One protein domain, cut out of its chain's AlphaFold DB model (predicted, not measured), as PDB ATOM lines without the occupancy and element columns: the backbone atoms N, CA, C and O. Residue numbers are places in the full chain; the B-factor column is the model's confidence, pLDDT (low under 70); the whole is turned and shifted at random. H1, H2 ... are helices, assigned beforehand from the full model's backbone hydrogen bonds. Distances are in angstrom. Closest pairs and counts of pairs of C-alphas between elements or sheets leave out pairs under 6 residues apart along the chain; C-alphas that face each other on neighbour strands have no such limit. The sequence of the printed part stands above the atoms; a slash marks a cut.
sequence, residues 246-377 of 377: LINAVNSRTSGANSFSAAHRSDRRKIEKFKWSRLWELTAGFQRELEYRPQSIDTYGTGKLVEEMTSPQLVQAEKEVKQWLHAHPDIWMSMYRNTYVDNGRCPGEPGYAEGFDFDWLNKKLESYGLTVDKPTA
ATOM      1  N   LEU A 246       7.179 -39.797  32.029       76.81
ATOM      2  CA  LEU A 246       7.898 -39.844  33.299       76.81
ATOM      3  C   LEU A 246       8.562 -41.202  33.518       76.81
ATOM      4  O   LEU A 246       7.890 -42.230  33.566       76.81
ATOM      5  N   ILE A 247       9.875 -41.198  33.737       76.62
ATOM      6  CA  ILE A 247      10.678 -42.423  33.844       76.62
ATOM      7  C   ILE A 247      10.134 -43.404  34.878       76.62
ATOM      8  O   ILE A 247      10.077 -44.601  34.614       76.62
ATOM      9  N   ASN A 248       9.651 -42.920  36.024       73.56
ATOM     10  CA  ASN A 248       9.056 -43.785  37.048       73.56
ATOM     11  C   ASN A 248       7.721 -44.386  36.612       73.56
ATOM     12  O   ASN A 248       7.439 -45.553  36.888       73.56
ATOM     13  N   ALA A 249       6.919 -43.611  35.886       75.88
ATOM     14  CA  ALA A 249       5.701 -44.124  35.302       75.88
ATOM     15  C   ALA A 249       6.050 -45.215  34.274       75.88
ATOM     16  O   ALA A 249       5.444 -46.288  34.296       75.88
ATOM     17  N   VAL A 250       7.048 -44.988  33.410       78.75
ATOM     18  CA  VAL A 250       7.446 -45.961  32.380       78.75
ATOM     19  C   VAL A 250       8.031 -47.216  33.040       78.75
ATOM     20  O   VAL A 250       7.641 -48.330  32.696       78.75
ATOM     21  N   ASN A 251       8.846 -47.058  34.088       75.19
ATOM     22  CA  ASN A 251       9.346 -48.153  34.929       75.19
ATOM     23  C   ASN A 251       8.218 -49.000  35.528       75.19
ATOM     24  O   ASN A 251       8.319 -50.226  35.635       75.19
ATOM     25  N   SER A 252       7.112 -48.364  35.919       72.88
ATOM     26  CA  SER A 252       5.954 -49.091  36.436       72.88
ATOM     27  C   SER A 252       5.316 -49.988  35.362       72.88
ATOM     28  O   SER A 252       4.863 -51.089  35.674       72.88
ATOM     29  N   ARG A 253       5.336 -49.587  34.084       74.44
ATOM     30  CA  ARG A 253       4.882 -50.430  32.963       74.44
ATOM     31  C   ARG A 253       5.863 -51.560  32.644       74.44
ATOM     32  O   ARG A 253       5.422 -52.677  32.380       74.44
ATOM     33  N   THR A 254       7.174 -51.316  32.708       67.88
ATOM     34  CA  THR A 254       8.203 -52.312  32.341       67.88
ATOM     35  C   THR A 254       8.398 -53.416  33.385       67.88
ATOM     36  O   THR A 254       8.636 -54.571  33.030       67.88
ATOM     37  N   SER A 255       8.267 -53.094  34.675       64.50
ATOM     38  CA  SER A 255       8.535 -54.023  35.788       64.50
ATOM     39  C   SER A 255       7.466 -55.104  36.000       64.50
ATOM     40  O   SER A 255       7.694 -56.051  36.750       64.50
ATOM     41  N   GLY A 256       6.313 -55.028  35.324       53.25
ATOM     42  CA  GLY A 256       5.315 -56.106  35.303       53.25
ATOM     43  C   GLY A 256       4.616 -56.400  36.638       53.25
ATOM     44  O   GLY A 256       3.895 -57.393  36.719       53.25
ATOM     45  N   ALA A 257       4.811 -55.552  37.654       49.38
ATOM     46  CA  ALA A 257       4.156 -55.627  38.963       49.38
ATOM     47  C   ALA A 257       2.732 -55.034  38.969       49.38
ATOM     48  O   ALA A 257       2.115 -54.920  40.021       49.38
ATOM     49  N   ASN A 258       2.217 -54.621  37.808       55.66
ATOM     50  CA  ASN A 258       0.944 -53.922  37.701       55.66
ATOM     51  C   ASN A 258      -0.134 -54.790  37.046       55.66
ATOM     52  O   ASN A 258       0.128 -55.511  36.079       55.66
ATOM     53  N   SER A 259      -1.369 -54.594  37.513       55.72
ATOM     54  CA  SER A 259      -2.624 -55.096  36.934       55.72
ATOM     55  C   SER A 259      -2.818 -54.717  35.462       55.72
ATOM     56  O   SER A 259      -3.679 -55.276  34.792       55.72
ATOM     57  N   PHE A 260      -2.003 -53.784  34.950       66.62
ATOM     58  CA  PHE A 260      -2.022 -53.304  33.572       66.62
ATOM     59  C   PHE A 260      -0.925 -53.910  32.698       66.62
ATOM     60  O   PHE A 260      -0.196 -53.196  32.013       66.62
ATOM     61  N   SER A 261      -0.776 -55.230  32.747       64.19
ATOM     62  CA  SER A 261       0.050 -55.954  31.781       64.19
ATOM     63  C   SER A 261      -0.760 -57.055  31.116       64.19
ATOM     64  O   SER A 261      -1.641 -57.646  31.742       64.19
ATOM     65  N   ALA A 262      -0.463 -57.342  29.848       65.19
ATOM     66  CA  ALA A 262      -1.000 -58.540  29.216       65.19
ATOM     67  C   ALA A 262      -0.680 -59.802  30.043       65.19
ATOM     68  O   ALA A 262       0.283 -59.838  30.824       65.19
ATOM     69  N   ALA A 263      -1.488 -60.851  29.843       65.50
ATOM     70  CA  ALA A 263      -1.426 -62.091  30.611       65.50
ATOM     71  C   ALA A 263       0.016 -62.596  30.793       65.50
ATOM     72  O   ALA A 263       0.846 -62.545  29.874       65.50
ATOM     73  N   HIS A 264       0.324 -63.067  32.002       64.00
ATOM     74  CA  HIS A 264       1.656 -63.547  32.355       64.00
ATOM     75  C   HIS A 264       2.120 -64.633  31.367       64.00
ATOM     76  O   HIS A 264       1.353 -65.529  31.033       64.00
ATOM     77  N   ARG A 265       3.373 -64.543  30.892       67.50
ATOM     78  CA  ARG A 265       3.976 -65.403  29.841       67.50
ATOM     79  C   ARG A 265       3.347 -65.329  28.437       67.50
ATOM     80  O   ARG A 265       3.789 -66.076  27.573       67.50
ATOM     81  N   SER A 266       2.392 -64.436  28.168       73.50
ATOM     82  CA  SER A 266       1.895 -64.238  26.798       73.50
ATOM     83  C   SER A 266       2.919 -63.530  25.905       73.50
ATOM     84  O   SER A 266       3.672 -62.663  26.358       73.50
ATOM     85  N   ASP A 267       2.888 -63.834  24.609       77.06
ATOM     86  CA  ASP A 267       3.673 -63.120  23.595       77.06
ATOM     87  C   ASP A 267       3.356 -61.621  23.583       77.06
ATOM     88  O   ASP A 267       4.257 -60.784  23.494       77.06
ATOM     89  N   ARG A 268       2.080 -61.263  23.783       82.75
ATOM     90  CA  ARG A 268       1.647 -59.868  23.904       82.75
ATOM     91  C   ARG A 268       2.371 -59.141  25.039       82.75
ATOM     92  O   ARG A 268       2.784 -58.001  24.841       82.75
ATOM     93  N   ARG A 269       2.574 -59.794  26.190       78.88
ATOM     94  CA  ARG A 269       3.298 -59.211  27.333       78.88
ATOM     95  C   ARG A 269       4.754 -58.915  26.994       78.88
ATOM     96  O   ARG A 269       5.258 -57.881  27.421       78.88
ATOM     97  N   LYS A 270       5.430 -59.783  26.232       82.88
ATOM     98  CA  LYS A 270       6.812 -59.530  25.786       82.88
ATOM     99  C   LYS A 270       6.883 -58.304  24.876       82.88
ATOM    100  O   LYS A 270       7.708 -57.428  25.109       82.88
ATOM    101  N   ILE A 271       5.972 -58.214  23.905       85.19
ATOM    102  CA  ILE A 271       5.868 -57.080  22.972       85.19
ATOM    103  C   ILE A 271       5.587 -55.770  23.728       85.19
ATOM    104  O   ILE A 271       6.267 -54.771  23.512       85.19
ATOM    105  N   GLU A 272       4.626 -55.774  24.658       83.12
ATOM    106  CA  GLU A 272       4.294 -54.598  25.470       83.12
ATOM    107  C   GLU A 272       5.464 -54.178  26.371       83.12
ATOM    108  O   GLU A 272       5.806 -52.995  26.432       83.12
ATOM    109  N   LYS A 273       6.110 -55.142  27.039       85.00
ATOM    110  CA  LYS A 273       7.274 -54.877  27.889       85.00
ATOM    111  C   LYS A 273       8.420 -54.286  27.070       85.00
ATOM    112  O   LYS A 273       8.991 -53.290  27.495       85.00
ATOM    113  N   PHE A 274       8.695 -54.834  25.883       90.31
ATOM    114  CA  PHE A 274       9.691 -54.286  24.964       90.31
ATOM    115  C   PHE A 274       9.367 -52.841  24.592       90.31
ATOM    116  O   PHE A 274      10.238 -51.983  24.710       90.31
ATOM    117  N   LYS A 275       8.119 -52.549  24.203       90.06
ATOM    118  CA  LYS A 275       7.697 -51.194  23.827       90.06
ATOM    119  C   LYS A 275       8.011 -50.182  24.928       90.06
ATOM    120  O   LYS A 275       8.648 -49.165  24.671       90.06
ATOM    121  N   TRP A 276       7.594 -50.470  26.159       88.56
ATOM    122  CA  TRP A 276       7.822 -49.563  27.283       88.56
ATOM    123  C   TRP A 276       9.294 -49.498  27.701       88.56
ATOM    124  O   TRP A 276       9.772 -48.417  28.028       88.56
ATOM    125  N   SER A 277      10.036 -50.606  27.621       88.81
ATOM    126  CA  SER A 277      11.488 -50.622  27.836       88.81
ATOM    127  C   SER A 277      12.218 -49.766  26.806       88.81
ATOM    128  O   SER A 277      13.141 -49.033  27.147       88.81
ATOM    129  N   ARG A 278      11.771 -49.787  25.549       92.38
ATOM    130  CA  ARG A 278      12.352 -48.978  24.482       92.38
ATOM    131  C   ARG A 278      12.065 -47.490  24.662       92.38
ATOM    132  O   ARG A 278      12.975 -46.676  24.537       92.38
ATOM    133  N   LEU A 279      10.825 -47.128  24.996       91.06
ATOM    134  CA  LEU A 279      10.469 -45.743  25.324       91.06
ATOM    135  C   LEU A 279      11.242 -45.246  26.551       91.06
ATOM    136  O   LEU A 279      11.702 -44.106  26.560       91.06
ATOM    137  N   TRP A 280      11.452 -46.110  27.546       88.25
ATOM    138  CA  TRP A 280      12.292 -45.805  28.699       88.25
ATOM    139  C   TRP A 280      13.734 -45.489  28.294       88.25
ATOM    140  O   TRP A 280      14.251 -44.458  28.707       88.25
ATOM    141  N   GLU A 281      14.367 -46.318  27.457       87.62
ATOM    142  CA  GLU A 281      15.741 -46.085  26.982       87.62
ATOM    143  C   GLU A 281      15.884 -44.743  26.258       87.62
ATOM    144  O   GLU A 281      16.849 -44.017  26.492       87.62
ATOM    145  N   LEU A 282      14.924 -44.403  25.390       89.88
ATOM    146  CA  LEU A 282      14.906 -43.120  24.682       89.88
ATOM    147  C   LEU A 282      14.776 -41.947  25.661       89.88
ATOM    148  O   LEU A 282      15.504 -40.966  25.555       89.88
ATOM    149  N   THR A 283      13.890 -42.074  26.645       87.38
ATOM    150  CA  THR A 283      13.663 -41.056  27.679       87.38
ATOM    151  C   THR A 283      14.900 -40.864  28.559       87.38
ATOM    152  O   THR A 283      15.344 -39.738  28.769       87.38
ATOM    153  N   ALA A 284      15.490 -41.965  29.027       82.81
ATOM    154  CA  ALA A 284      16.669 -41.961  29.879       82.81
ATOM    155  C   ALA A 284      17.903 -41.427  29.144       82.81
ATOM    156  O   ALA A 284      18.625 -40.613  29.696       82.81
ATOM    157  N   GLY A 285      18.135 -41.832  27.892       85.88
ATOM    158  CA  GLY A 285      19.279 -41.327  27.129       85.88
ATOM    159  C   GLY A 285      19.121 -39.877  26.676       85.88
ATOM    160  O   GLY A 285      20.118 -39.173  26.536       85.88
ATOM    161  N   PHE A 286      17.884 -39.402  26.500       88.94
ATOM    162  CA  PHE A 286      17.632 -37.990  26.237       88.94
ATOM    163  C   PHE A 286      17.930 -37.125  27.473       88.94
ATOM    164  O   PHE A 286      18.465 -36.032  27.317       88.94
ATOM    165  N   GLN A 287      17.661 -37.607  28.691       84.81
ATOM    166  CA  GLN A 287      18.021 -36.918  29.939       84.81
ATOM    167  C   GLN A 287      19.451 -37.267  30.379       84.81
ATOM    168  O   GLN A 287      19.659 -38.223  31.120       84.81
ATOM    169  N   ARG A 288      20.443 -36.461  29.977       70.81
ATOM    170  CA  ARG A 288      21.886 -36.701  30.223       70.81
ATOM    171  C   ARG A 288      22.257 -36.969  31.684       70.81
ATOM    172  O   ARG A 288      23.231 -37.666  31.944       70.81
ATOM    173  N   GLU A 289      21.503 -36.386  32.609       60.88
ATOM    174  CA  GLU A 289      21.797 -36.359  34.050       60.88
ATOM    175  C   GLU A 289      21.193 -37.537  34.821       60.88
ATOM    176  O   GLU A 289      21.605 -37.814  35.946       60.88
ATOM    177  N   LEU A 290      20.262 -38.291  34.226       54.84
ATOM    178  CA  LEU A 290      20.015 -39.640  34.718       54.84
ATOM    179  C   LEU A 290      21.170 -40.473  34.216       54.84
ATOM    180  O   LEU A 290      21.075 -41.112  33.168       54.84
ATOM    181  N   GLU A 291      22.273 -40.402  34.968       46.19
ATOM    182  CA  GLU A 291      23.408 -41.285  34.805       46.19
ATOM    183  C   GLU A 291      22.854 -42.650  34.452       46.19
ATOM    184  O   GLU A 291      22.097 -43.268  35.209       46.19
ATOM    185  N   TYR A 292      23.195 -43.024  33.231       53.66
ATOM    186  CA  TYR A 292      22.979 -44.271  32.541       53.66
ATOM    187  C   TYR A 292      23.607 -45.384  33.397       53.66
ATOM    188  O   TYR A 292      24.609 -45.984  33.017       53.66
ATOM    189  N   ARG A 293      23.101 -45.602  34.621       58.72
ATOM    190  CA  ARG A 293      23.632 -46.579  35.563       58.72
ATOM    191  C   ARG A 293      23.493 -47.901  34.831       58.72
ATOM    192  O   ARG A 293      22.357 -48.274  34.529       58.72
ATOM    193  N   PRO A 294      24.594 -48.609  34.529       59.81
ATOM    194  CA  PRO A 294      24.531 -49.838  33.740       59.81
ATOM    195  C   PRO A 294      23.483 -50.818  34.288       59.81
ATOM    196  O   PRO A 294      22.696 -51.391  33.546       59.81
ATOM    197  N   GLN A 295      23.356 -50.854  35.618       65.50
ATOM    198  CA  GLN A 295      22.353 -51.617  36.361       65.50
ATOM    199  C   GLN A 295      20.897 -51.306  35.962       65.50
ATOM    200  O   GLN A 295      20.072 -52.216  35.890       65.50
ATOM    201  N   SER A 296      20.552 -50.041  35.709       70.31
ATOM    202  CA  SER A 296      19.203 -49.638  35.298       70.31
ATOM    203  C   SER A 296      18.902 -50.069  33.863       70.31
ATOM    204  O   SER A 296      17.790 -50.510  33.593       70.31
ATOM    205  N   ILE A 297      19.886 -50.030  32.961       70.38
ATOM    206  CA  ILE A 297      19.744 -50.523  31.580       70.38
ATOM    207  C   ILE A 297      19.576 -52.041  31.576       70.38
ATOM    208  O   ILE A 297      18.678 -52.558  30.919       70.38
ATOM    209  N   ASP A 298      20.366 -52.754  32.377       69.12
ATOM    210  CA  ASP A 298      20.259 -54.210  32.517       69.12
ATOM    211  C   ASP A 298      18.915 -54.659  33.113       69.12
ATOM    212  O   ASP A 298      18.508 -55.818  32.958       69.12
ATOM    213  N   THR A 299      18.244 -53.764  33.842       71.56
ATOM    214  CA  THR A 299      16.967 -54.035  34.512       71.56
ATOM    215  C   THR A 299      15.770 -53.625  33.656       71.56
ATOM    216  O   THR A 299      14.805 -54.384  33.557       71.56
ATOM    217  N   TYR A 300      15.816 -52.437  33.048       73.56
ATOM    218  CA  TYR A 300      14.671 -51.805  32.386       73.56
ATOM    219  C   TYR A 300      14.823 -51.675  30.871       73.56
ATOM    220  O   TYR A 300      13.816 -51.481  30.191       73.56
ATOM    221  N   GLY A 301      16.039 -51.797  30.343       80.75
ATOM    222  CA  GLY A 301      16.312 -51.751  28.914       80.75
ATOM    223  C   GLY A 301      15.827 -52.995  28.171       80.75
ATOM    224  O   GLY A 301      15.369 -53.988  28.741       80.75
ATOM    225  N   THR A 302      15.925 -52.926  26.853       87.81
ATOM    226  CA  THR A 302      15.475 -53.943  25.905       87.81
ATOM    227  C   THR A 302      16.448 -55.108  25.755       87.81
ATOM    228  O   THR A 302      16.031 -56.149  25.260       87.81
ATOM    229  N   GLY A 303      17.703 -54.988  26.211       85.69
ATOM    230  CA  GLY A 303      18.771 -55.972  25.964       85.69
ATOM    231  C   GLY A 303      18.363 -57.421  26.253       85.69
ATOM    232  O   GLY A 303      18.352 -58.249  25.348       85.69
ATOM    233  N   LYS A 304      17.908 -57.707  27.480       83.56
ATOM    234  CA  LYS A 304      17.418 -59.048  27.860       83.56
ATOM    235  C   LYS A 304      16.180 -59.485  27.073       83.56
ATOM    236  O   LYS A 304      16.011 -60.661  26.783       83.56
ATOM    237  N   LEU A 305      15.302 -58.549  26.711       85.81
ATOM    238  CA  LEU A 305      14.083 -58.866  25.961       85.81
ATOM    239  C   LEU A 305      14.398 -59.270  24.522       85.81
ATOM    240  O   LEU A 305      13.745 -60.165  23.999       85.81
ATOM    241  N   VAL A 306      15.412 -58.658  23.904       90.25
ATOM    242  CA  VAL A 306      15.878 -59.030  22.561       90.25
ATOM    243  C   VAL A 306      16.337 -60.485  22.517       90.25
ATOM    244  O   VAL A 306      16.014 -61.189  21.567       90.25
ATOM    245  N   GLU A 307      17.021 -60.955  23.560       88.75
ATOM    246  CA  GLU A 307      17.484 -62.345  23.670       88.75
ATOM    247  C   GLU A 307      16.331 -63.348  23.876       88.75
ATOM    248  O   GLU A 307      16.424 -64.507  23.476       88.75
ATOM    249  N   GLU A 308      15.220 -62.907  24.476       88.25
ATOM    250  CA  GLU A 308      14.066 -63.745  24.836       88.25
ATOM    251  C   GLU A 308      12.926 -63.746  23.796       88.25
ATOM    252  O   GLU A 308      11.926 -64.467  23.966       88.25
ATOM    253  N   MET A 309      13.017 -62.908  22.761       91.56
ATOM    254  CA  MET A 309      11.960 -62.676  21.772       91.56
ATOM    255  C   MET A 309      12.311 -63.263  20.404       91.56
ATOM    256  O   MET A 309      13.455 -63.266  19.963       91.56
ATOM    257  N   THR A 310      11.292 -63.738  19.691       92.31
ATOM    258  CA  THR A 310      11.445 -64.168  18.296       92.31
ATOM    259  C   THR A 310      11.525 -62.959  17.360       92.31
ATOM    260  O   THR A 310      11.011 -61.881  17.673       92.31
ATOM    261  N   SER A 311      12.100 -63.123  16.163       93.75
ATOM    262  CA  SER A 311      12.174 -62.030  15.180       93.75
ATOM    263  C   SER A 311      10.804 -61.411  14.849       93.75
ATOM    264  O   SER A 311      10.714 -60.184  14.835       93.75
ATOM    265  N   PRO A 312       9.712 -62.185  14.653       92.69
ATOM    266  CA  PRO A 312       8.379 -61.606  14.462       92.69
ATOM    267  C   PRO A 312       7.888 -60.771  15.654       92.69
ATOM    268  O   PRO A 312       7.285 -59.719  15.454       92.69
ATOM    269  N   GLN A 313       8.168 -61.206  16.887       88.25
ATOM    270  CA  GLN A 313       7.802 -60.454  18.093       88.25
ATOM    271  C   GLN A 313       8.556 -59.126  18.166       88.25
ATOM    272  O   GLN A 313       7.949 -58.104  18.477       88.25
ATOM    273  N   LEU A 314       9.854 -59.124  17.848       93.12
ATOM    274  CA  LEU A 314      10.669 -57.906  17.820       93.12
ATOM    275  C   LEU A 314      10.186 -56.921  16.755       93.12
ATOM    276  O   LEU A 314      10.011 -55.742  17.050       93.12
ATOM    277  N   VAL A 315       9.889 -57.404  15.545       92.81
ATOM    278  CA  VAL A 315       9.336 -56.570  14.465       92.81
ATOM    279  C   VAL A 315       8.009 -55.936  14.882       92.81
ATOM    280  O   VAL A 315       7.801 -54.741  14.670       92.81
ATOM    281  N   GLN A 316       7.115 -56.709  15.502       90.81
ATOM    282  CA  GLN A 316       5.838 -56.186  15.986       90.81
ATOM    283  C   GLN A 316       6.023 -55.181  17.135       90.81
ATOM    284  O   GLN A 316       5.339 -54.160  17.165       90.81
ATOM    285  N   ALA A 317       6.960 -55.425  18.052       91.12
ATOM    286  CA  ALA A 317       7.231 -54.514  19.160       91.12
ATOM    287  C   ALA A 317       7.815 -53.177  18.687       91.12
ATOM    288  O   ALA A 317       7.325 -52.124  19.089       91.12
ATOM    289  N   GLU A 318       8.783 -53.198  17.768       95.06
ATOM    290  CA  GLU A 318       9.332 -51.982  17.153       95.06
ATOM    291  C   GLU A 318       8.280 -51.218  16.338       95.06
ATOM    292  O   GLU A 318       8.238 -49.986  16.363       95.06
ATOM    293  N   LYS A 319       7.370 -51.933  15.662       93.81
ATOM    294  CA  LYS A 319       6.218 -51.312  14.996       93.81
ATOM    295  C   LYS A 319       5.332 -50.562  15.993       93.81
ATOM    296  O   LYS A 319       4.931 -49.439  15.697       93.81
ATOM    297  N   GLU A 320       5.044 -51.137  17.160       92.12
ATOM    298  CA  GLU A 320       4.243 -50.467  18.195       92.12
ATOM    299  C   GLU A 320       4.973 -49.280  18.838       92.12
ATOM    300  O   GLU A 320       4.331 -48.270  19.121       92.12
ATOM    301  N   VAL A 321       6.298 -49.356  19.024       94.19
ATOM    302  CA  VAL A 321       7.113 -48.198  19.443       94.19
ATOM    303  C   VAL A 321       6.975 -47.077  18.419       94.19
ATOM    304  O   VAL A 321       6.637 -45.951  18.782       94.19
ATOM    305  N   LYS A 322       7.161 -47.389  17.130       95.88
ATOM    306  CA  LYS A 322       7.017 -46.417  16.043       95.88
ATOM    307  C   LYS A 322       5.628 -45.782  16.038       95.88
ATOM    308  O   LYS A 322       5.520 -44.563  16.002       95.88
ATOM    309  N   GLN A 323       4.570 -46.591  16.083       93.31
ATOM    310  CA  GLN A 323       3.191 -46.094  16.094       93.31
ATOM    311  C   GLN A 323       2.927 -45.177  17.288       93.31
ATOM    312  O   GLN A 323       2.322 -44.123  17.117       93.31
ATOM    313  N   TRP A 324       3.419 -45.545  18.474       91.81
ATOM    314  CA  TRP A 324       3.269 -44.721  19.665       91.81
ATOM    315  C   TRP A 324       3.999 -43.381  19.523       91.81
ATOM    316  O   TRP A 324       3.406 -42.345  19.797       91.81
ATOM    317  N   LEU A 325       5.243 -43.377  19.033       93.88
ATOM    318  CA  LEU A 325       6.012 -42.143  18.831       93.88
ATOM    319  C   LEU A 325       5.362 -41.212  17.795       93.88
ATOM    320  O   LEU A 325       5.316 -40.005  18.004       93.88
ATOM    321  N   HIS A 326       4.818 -41.761  16.704       93.56
ATOM    322  CA  HIS A 326       4.090 -40.982  15.690       93.56
ATOM    323  C   HIS A 326       2.767 -40.412  16.218       93.56
ATOM    324  O   HIS A 326       2.360 -39.336  15.795       93.56
ATOM    325  N   ALA A 327       2.110 -41.105  17.150       90.31
ATOM    326  CA  ALA A 327       0.899 -40.610  17.802       90.31
ATOM    327  C   ALA A 327       1.175 -39.502  18.838       90.31
ATOM    328  O   ALA A 327       0.249 -38.786  19.209       90.31
ATOM    329  N   HIS A 328       2.428 -39.337  19.283       91.12
ATOM    330  CA  HIS A 328       2.822 -38.371  20.316       91.12
ATOM    331  C   HIS A 328       4.027 -37.521  19.871       91.12
ATOM    332  O   HIS A 328       5.077 -37.559  20.516       91.12
ATOM    333  N   PRO A 329       3.913 -36.744  18.777       89.06
ATOM    334  CA  PRO A 329       5.047 -36.010  18.206       89.06
ATOM    335  C   PRO A 329       5.651 -34.983  19.177       89.06
ATOM    336  O   PRO A 329       6.865 -34.787  19.198       89.06
ATOM    337  N   ASP A 330       4.827 -34.383  20.038       89.44
ATOM    338  CA  ASP A 330       5.246 -33.331  20.968       89.44
ATOM    339  C   ASP A 330       5.866 -33.858  22.267       89.44
ATOM    340  O   ASP A 330       6.294 -33.067  23.111       89.44
ATOM    341  N   ILE A 331       5.933 -35.179  22.461       90.25
ATOM    342  CA  ILE A 331       6.268 -35.759  23.764       90.25
ATOM    343  C   ILE A 331       7.635 -35.321  24.287       90.25
ATOM    344  O   ILE A 331       7.795 -35.068  25.478       90.25
ATOM    345  N   TRP A 332       8.617 -35.183  23.400       91.31
ATOM    346  CA  TRP A 332       9.982 -34.813  23.762       91.31
ATOM    347  C   TRP A 332      10.078 -33.356  24.196       91.31
ATOM    348  O   TRP A 332      10.727 -33.048  25.194       91.31
ATOM    349  N   MET A 333       9.369 -32.468  23.496       89.81
ATOM    350  CA  MET A 333       9.258 -31.066  23.886       89.81
ATOM    351  C   MET A 333       8.429 -30.902  25.151       89.81
ATOM    352  O   MET A 333       8.758 -30.075  25.997       89.81
ATOM    353  N   SER A 334       7.388 -31.712  25.320       88.12
ATOM    354  CA  SER A 334       6.615 -31.738  26.552       88.12
ATOM    355  C   SER A 334       7.465 -32.224  27.723       88.12
ATOM    356  O   SER A 334       7.468 -31.598  28.777       88.12
ATOM    357  N   MET A 335       8.281 -33.260  27.530       86.62
ATOM    358  CA  MET A 335       9.246 -33.697  28.531       86.62
ATOM    359  C   MET A 335      10.261 -32.592  28.837       86.62
ATOM    360  O   MET A 335      10.484 -32.304  30.006       86.62
ATOM    361  N   TYR A 336      10.815 -31.923  27.823       87.69
ATOM    362  CA  TYR A 336      11.724 -30.790  28.006       87.69
ATOM    363  C   TYR A 336      11.078 -29.609  28.741       87.69
ATOM    364  O   TYR A 336      11.769 -28.904  29.457       87.69
ATOM    365  N   ARG A 337       9.778 -29.348  28.583       84.31
ATOM    366  CA  ARG A 337       9.099 -28.231  29.267       84.31
ATOM    367  C   ARG A 337       8.632 -28.593  30.671       84.31
ATOM    368  O   ARG A 337       8.644 -27.749  31.555       84.31
ATOM    369  N   ASN A 338       8.215 -29.842  30.860       75.50
ATOM    370  CA  ASN A 338       7.512 -30.285  32.062       75.50
ATOM    371  C   ASN A 338       8.376 -31.153  32.988       75.50
ATOM    372  O   ASN A 338       7.935 -31.510  34.083       75.50
ATOM    373  N   THR A 339       9.595 -31.515  32.571       73.12
ATOM    374  CA  THR A 339      10.491 -32.367  33.358       73.12
ATOM    375  C   THR A 339      11.721 -31.614  33.803       73.12
ATOM    376  O   THR A 339      12.533 -31.188  33.002       73.12
ATOM    377  N   TYR A 340      11.917 -31.541  35.108       66.75
ATOM    378  CA  TYR A 340      13.068 -30.881  35.696       66.75
ATOM    379  C   TYR A 340      14.274 -31.811  35.703       66.75
ATOM    380  O   TYR A 340      14.145 -32.991  36.062       66.75
ATOM    381  N   VAL A 341      15.428 -31.243  35.371       60.72
ATOM    382  CA  VAL A 341      16.741 -31.895  35.415       60.72
ATOM    383  C   VAL A 341      17.177 -32.088  36.871       60.72
ATOM    384  O   VAL A 341      16.661 -31.419  37.778       60.72
ATOM    385  N   ASP A 342      18.087 -33.035  37.109       57.66
ATOM    386  CA  ASP A 342      18.565 -33.394  38.442       57.66
ATOM    387  C   ASP A 342      18.952 -32.159  39.285       57.66
ATOM    388  O   ASP A 342      19.475 -31.158  38.784       57.66
ATOM    389  N   ASN A 343      18.650 -32.218  40.583       58.00
ATOM    390  CA  ASN A 343      18.637 -31.101  41.541       58.00
ATOM    391  C   ASN A 343      17.495 -30.069  41.407       58.00
ATOM    392  O   ASN A 343      17.579 -28.999  42.013       58.00
ATOM    393  N   GLY A 344      16.432 -30.350  40.648       69.62
ATOM    394  CA  GLY A 344      15.229 -29.502  40.621       69.62
ATOM    395  C   GLY A 344      15.392 -28.198  39.833       69.62
ATOM    396  O   GLY A 344      14.766 -27.193  40.184       69.62
ATOM    397  N   ARG A 345      16.241 -28.211  38.793       84.00
ATOM    398  CA  ARG A 345      16.411 -27.065  37.889       84.00
ATOM    399  C   ARG A 345      15.169 -26.856  37.033       84.00
ATOM    400  O   ARG A 345      14.669 -27.807  36.442       84.00
ATOM    401  N   CYS A 346      14.720 -25.619  36.926       86.69
ATOM    402  CA  CYS A 346      13.559 -25.236  36.131       86.69
ATOM    403  C   CYS A 346      13.899 -24.881  34.683       86.69
ATOM    404  O   CYS A 346      15.024 -24.441  34.427       86.69
ATOM    405  N   PRO A 347      12.935 -25.000  33.747       85.62
ATOM    406  CA  PRO A 347      13.072 -24.417  32.420       85.62
ATOM    407  C   PRO A 347      13.561 -22.965  32.497       85.62
ATOM    408  O   PRO A 347      12.999 -22.152  33.228       85.62
ATOM    409  N   GLY A 348      14.629 -22.652  31.760       84.62
ATOM    410  CA  GLY A 348      15.252 -21.325  31.745       84.62
ATOM    411  C   GLY A 348      16.332 -21.088  32.809       84.62
ATOM    412  O   GLY A 348      17.048 -20.092  32.722       84.62
ATOM    413  N   GLU A 349      16.516 -21.986  33.782       87.62
ATOM    414  CA  GLU A 349      17.642 -21.885  34.717       87.62
ATOM    415  C   GLU A 349      18.968 -22.330  34.065       87.62
ATOM    416  O   GLU A 349      18.976 -23.244  33.232       87.62
ATOM    417  N   PRO A 350      20.118 -21.743  34.456       88.19
ATOM    418  CA  PRO A 350      21.424 -22.176  33.965       88.19
ATOM    419  C   PRO A 350      21.669 -23.671  34.214       88.19
ATOM    420  O   PRO A 350      21.469 -24.165  35.328       88.19
ATOM    421  N   GLY A 351      22.127 -24.398  33.193       85.75
ATOM    422  CA  GLY A 351      22.341 -25.841  33.293       85.75
ATOM    423  C   GLY A 351      21.083 -26.685  33.054       85.75
ATOM    424  O   GLY A 351      21.150 -27.903  33.222       85.75
ATOM    425  N   TYR A 352      19.922 -26.084  32.757       87.44
ATOM    426  CA  TYR A 352      18.703 -26.834  32.449       87.44
ATOM    427  C   TYR A 352      18.763 -27.483  31.065       87.44
ATOM    428  O   TYR A 352      18.544 -28.682  30.928       87.44
ATOM    429  N   ALA A 353      19.073 -26.703  30.026       88.44
ATOM    430  CA  ALA A 353      19.075 -27.202  28.653       88.44
ATOM    431  C   ALA A 353      20.153 -28.274  28.434       88.44
ATOM    432  O   ALA A 353      19.942 -29.231  27.695       88.44
ATOM    433  N   GLU A 354      21.276 -28.150  29.138       87.50
ATOM    434  CA  GLU A 354      22.407 -29.073  29.123       87.50
ATOM    435  C   GLU A 354      22.056 -30.458  29.679       87.50
ATOM    436  O   GLU A 354      22.738 -31.431  29.355       87.50
ATOM    437  N   GLY A 355      20.971 -30.564  30.456       86.69
ATOM    438  CA  GLY A 355      20.431 -31.837  30.925       86.69
ATOM    439  C   GLY A 355      19.751 -32.672  29.839       86.69
ATOM    440  O   GLY A 355      19.376 -33.810  30.114       86.69
ATOM    441  N   PHE A 356      19.598 -32.142  28.620       89.31
ATOM    442  CA  PHE A 356      18.891 -32.790  27.518       89.31
ATOM    443  C   PHE A 356      19.774 -32.938  26.268       89.31
ATOM    444  O   PHE A 356      20.339 -31.968  25.766       89.31
ATOM    445  N   ASP A 357      19.865 -34.154  25.720       91.88
ATOM    446  CA  ASP A 357      20.647 -34.462  24.516       91.88
ATOM    447  C   ASP A 357      19.771 -34.609  23.264       91.88
ATOM    448  O   ASP A 357      19.442 -35.711  22.821       91.88
ATOM    449  N   PHE A 358      19.380 -33.478  22.677       92.75
ATOM    450  CA  PHE A 358      18.570 -33.476  21.455       92.75
ATOM    451  C   PHE A 358      19.293 -34.099  20.249       92.75
ATOM    452  O   PHE A 358      18.637 -34.677  19.385       92.75
ATOM    453  N   ASP A 359      20.626 -34.022  20.180       93.94
ATOM    454  CA  ASP A 359      21.390 -34.618  19.073       93.94
ATOM    455  C   ASP A 359      21.395 -36.143  19.172       93.94
ATOM    456  O   ASP A 359      21.137 -36.842  18.187       93.94
ATOM    457  N   TRP A 360      21.635 -36.670  20.376       93.88
ATOM    458  CA  TRP A 360      21.502 -38.095  20.649       93.88
ATOM    459  C   TRP A 360      20.078 -38.576  20.372       93.88
ATOM    460  O   TRP A 360      19.906 -39.595  19.699       93.88
ATOM    461  N   LEU A 361      19.068 -37.833  20.839       94.00
ATOM    462  CA  LEU A 361      17.667 -38.187  20.638       94.00
ATOM    463  C   LEU A 361      17.334 -38.253  19.145       94.00
ATOM    464  O   LEU A 361      16.833 -39.277  18.686       94.00
ATOM    465  N   ASN A 362      17.674 -37.223  18.368       95.62
ATOM    466  CA  ASN A 362      17.412 -37.195  16.928       95.62
ATOM    467  C   ASN A 362      18.111 -38.336  16.184       95.62
ATOM    468  O   ASN A 362      17.490 -38.992  15.348       95.62
ATOM    469  N   LYS A 363      19.349 -38.674  16.559       95.69
ATOM    470  CA  LYS A 363      20.046 -39.850  16.016       95.69
ATOM    471  C   LYS A 363      19.304 -41.161  16.306       95.69
ATOM    472  O   LYS A 363      19.349 -42.087  15.501       95.69
ATOM    473  N   LYS A 364      18.647 -41.286  17.463       94.25
ATOM    474  CA  LYS A 364      17.840 -42.472  17.802       94.25
ATOM    475  C   LYS A 364      16.466 -42.462  17.135       94.25
ATOM    476  O   LYS A 364      15.954 -43.529  16.807       94.25
ATOM    477  N   LEU A 365      15.881 -41.288  16.928       95.44
ATOM    478  CA  LEU A 365      14.576 -41.119  16.294       95.44
ATOM    479  C   LEU A 365      14.611 -41.272  14.766       95.44
ATOM    480  O   LEU A 365      13.583 -41.603  14.172       95.44
ATOM    481  N   GLU A 366      15.783 -41.143  14.138       95.50
ATOM    482  CA  GLU A 366      15.973 -41.334  12.695       95.50
ATOM    483  C   GLU A 366      15.462 -42.701  12.208       95.50
ATOM    484  O   GLU A 366      14.750 -42.776  11.206       95.50
ATOM    485  N   SER A 367      15.698 -43.786  12.962       92.88
ATOM    486  CA  SER A 367      15.185 -45.123  12.610       92.88
ATOM    487  C   SER A 367      13.654 -45.217  12.627       92.88
ATOM    488  O   SER A 367      13.073 -46.115  12.018       92.88
ATOM    489  N   TYR A 368      12.989 -44.288  13.313       95.06
ATOM    490  CA  TYR A 368      11.533 -44.171  13.361       95.06
ATOM    491  C   TYR A 368      10.990 -43.140  12.355       95.06
ATOM    492  O   TYR A 368       9.768 -43.025  12.213       95.06
ATOM    493  N   GLY A 369      11.867 -42.450  11.616       94.81
ATOM    494  CA  GLY A 369      11.512 -41.383  10.678       94.81
ATOM    495  C   GLY A 369      10.996 -40.129  11.378       94.81
ATOM    496  O   GLY A 369      10.050 -39.514  10.893       94.81
ATOM    497  N   LEU A 370      11.552 -39.804  12.547       94.62
ATOM    498  CA  LEU A 370      11.146 -38.673  13.380       94.62
ATOM    499  C   LEU A 370      12.335 -37.744  13.645       94.62
ATOM    500  O   LEU A 370      13.491 -38.164  13.647       94.62
ATOM    501  N   THR A 371      12.045 -36.470  13.882       93.81
ATOM    502  CA  THR A 371      13.017 -35.447  14.285       93.81
ATOM    503  C   THR A 371      12.325 -34.475  15.228       93.81
ATOM    504  O   THR A 371      11.127 -34.228  15.102       93.81
ATOM    505  N   VAL A 372      13.081 -33.963  16.191       92.88
ATOM    506  CA  VAL A 372      12.646 -33.010  17.206       92.88
ATOM    507  C   VAL A 372      13.523 -31.776  17.098       92.88
ATOM    508  O   VAL A 372      14.754 -31.864  17.165       92.88
ATOM    509  N   ASP A 373      12.885 -30.624  16.957       91.75
ATOM    510  CA  ASP A 373      13.589 -29.353  16.944       91.75
ATOM    511  C   ASP A 373      14.146 -29.033  18.330       91.75
ATOM    512  O   ASP A 373      13.508 -29.255  19.363       91.75
ATOM    513  N   LYS A 374      15.359 -28.480  18.353       88.81
ATOM    514  CA  LYS A 374      15.934 -27.953  19.588       88.81
ATOM    515  C   LYS A 374      15.150 -26.704  20.020       88.81
ATOM    516  O   LYS A 374      14.819 -25.885  19.161       88.81
ATOM    517  N   PRO A 375      14.904 -26.510  21.327       85.88
ATOM    518  CA  PRO A 375      14.348 -25.268  21.842       85.88
ATOM    519  C   PRO A 375      15.225 -24.090  21.403       85.88
ATOM    520  O   PRO A 375      16.445 -24.124  21.577       85.88
ATOM    521  N   THR A 376      14.619 -23.058  20.825       75.56
ATOM    522  CA  THR A 376      15.309 -21.792  20.561       75.56
ATOM    523  C   THR A 376      15.538 -21.070  21.887       75.56
ATOM    524  O   THR A 376      14.597 -20.960  22.675       75.56
ATOM    525  N   ALA A 377      16.780 -20.636  22.125       57.47
ATOM    526  CA  ALA A 377      17.193 -19.907  23.326       57.47
ATOM    527  C   ALA A 377      16.499 -18.548  23.474       57.47
ATOM    528  O   ALA A 377      16.195 -17.928  22.426       57.47
TER     529      ALA A 377
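AT A GLANCE: This is residues 246 to 377 of the 377 residues of an uncharacterized protein of Gammaproteobacteria bacterium (UniProt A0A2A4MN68). One long helix, H2, runs through the core, and the other helices gather round it: H1 packs alongside, H5 crosses it, H3 packs on residues 277 to 281, and H7 packs on residues 282 to 286. H4 and H6 are smaller neighbours of H2, and the long link of residues 339 to 357 loops out beyond H6. The printed part has 132 residues with seven named helices, H1 to H7 in chain order, and no named strand: an all-helix domain. It is compact, with a radius of gyration of the C-alphas of 15.4 A, and elongated, spanning 47 by 30 by 25 A.

IN THESE COORDINATES: Find C-alpha 267 at (3.673, -63.120, 23.595); from there H2, residues 267 to 286, runs 28.9 A to C-alpha 286 at (17.632, -37.990, 26.237). Before it look for H1, residues 247 to 254, 10.3 A long. After it come H3, residues 294 to 300, 10.1 A, and H4, residues 303 to 308, 9.2 A. H5, residues 311 to 327, covers 24.3 A, and H6, residues 331 to 338, 10.0 A. H7, residues 358 to 368, runs 15.1 A and ends at C-alpha 368, (11.533, -44.171, 13.361).

HOW THE PARTS SIT: Start at H2, the hub, which touches four helices; this packing is part aligned, part crossed, with two of the four pairs at a shallow tilt. H1 and H2 form a helical hairpin: they touch at a shallow tilt of 18 degrees, opposite ways, and their closest C-alphas, Thr 254 and Lys 273, are 5.2 A apart. H5 touches H2 at a steep tilt of 53 degrees, the same way; look at C-alphas Ile 271 and Ala 317, the closest, 4.8 A apart. H7 touches H2 at a shallow tilt of 28 degrees, opposite ways, closest at C-alphas Phe 286 and Leu 361, 5.6 A. H3 makes a second helical hairpin with H2, closest at C-alphas Ser 277 and Tyr 300, 5.7 A. H4 is close to H2 but not clearly touching, C-alphas Phe 274 and Leu 305 being closest at 6.4 A. H6 and H2 are near each other. H1 and H5 are apart. Every O i to N i+4 pair is within hydrogen-bond range in H1, H2, H3, H5 and H6, against 1 of 2 in H4 and 5 of 7 in H7.

THE WHOLE: The C-alphas farthest apart, Arg 265 and Ala 377, the chain's last residue, are 47.8 A apart. The printed part has no cut. The links H1 to H2 and H6 to H7 are long. The mean pLDDT of the printed part is 81.8; look for values under 70 at residues 254 to 265, 289 to 295, 298, 340 to 344 and 377.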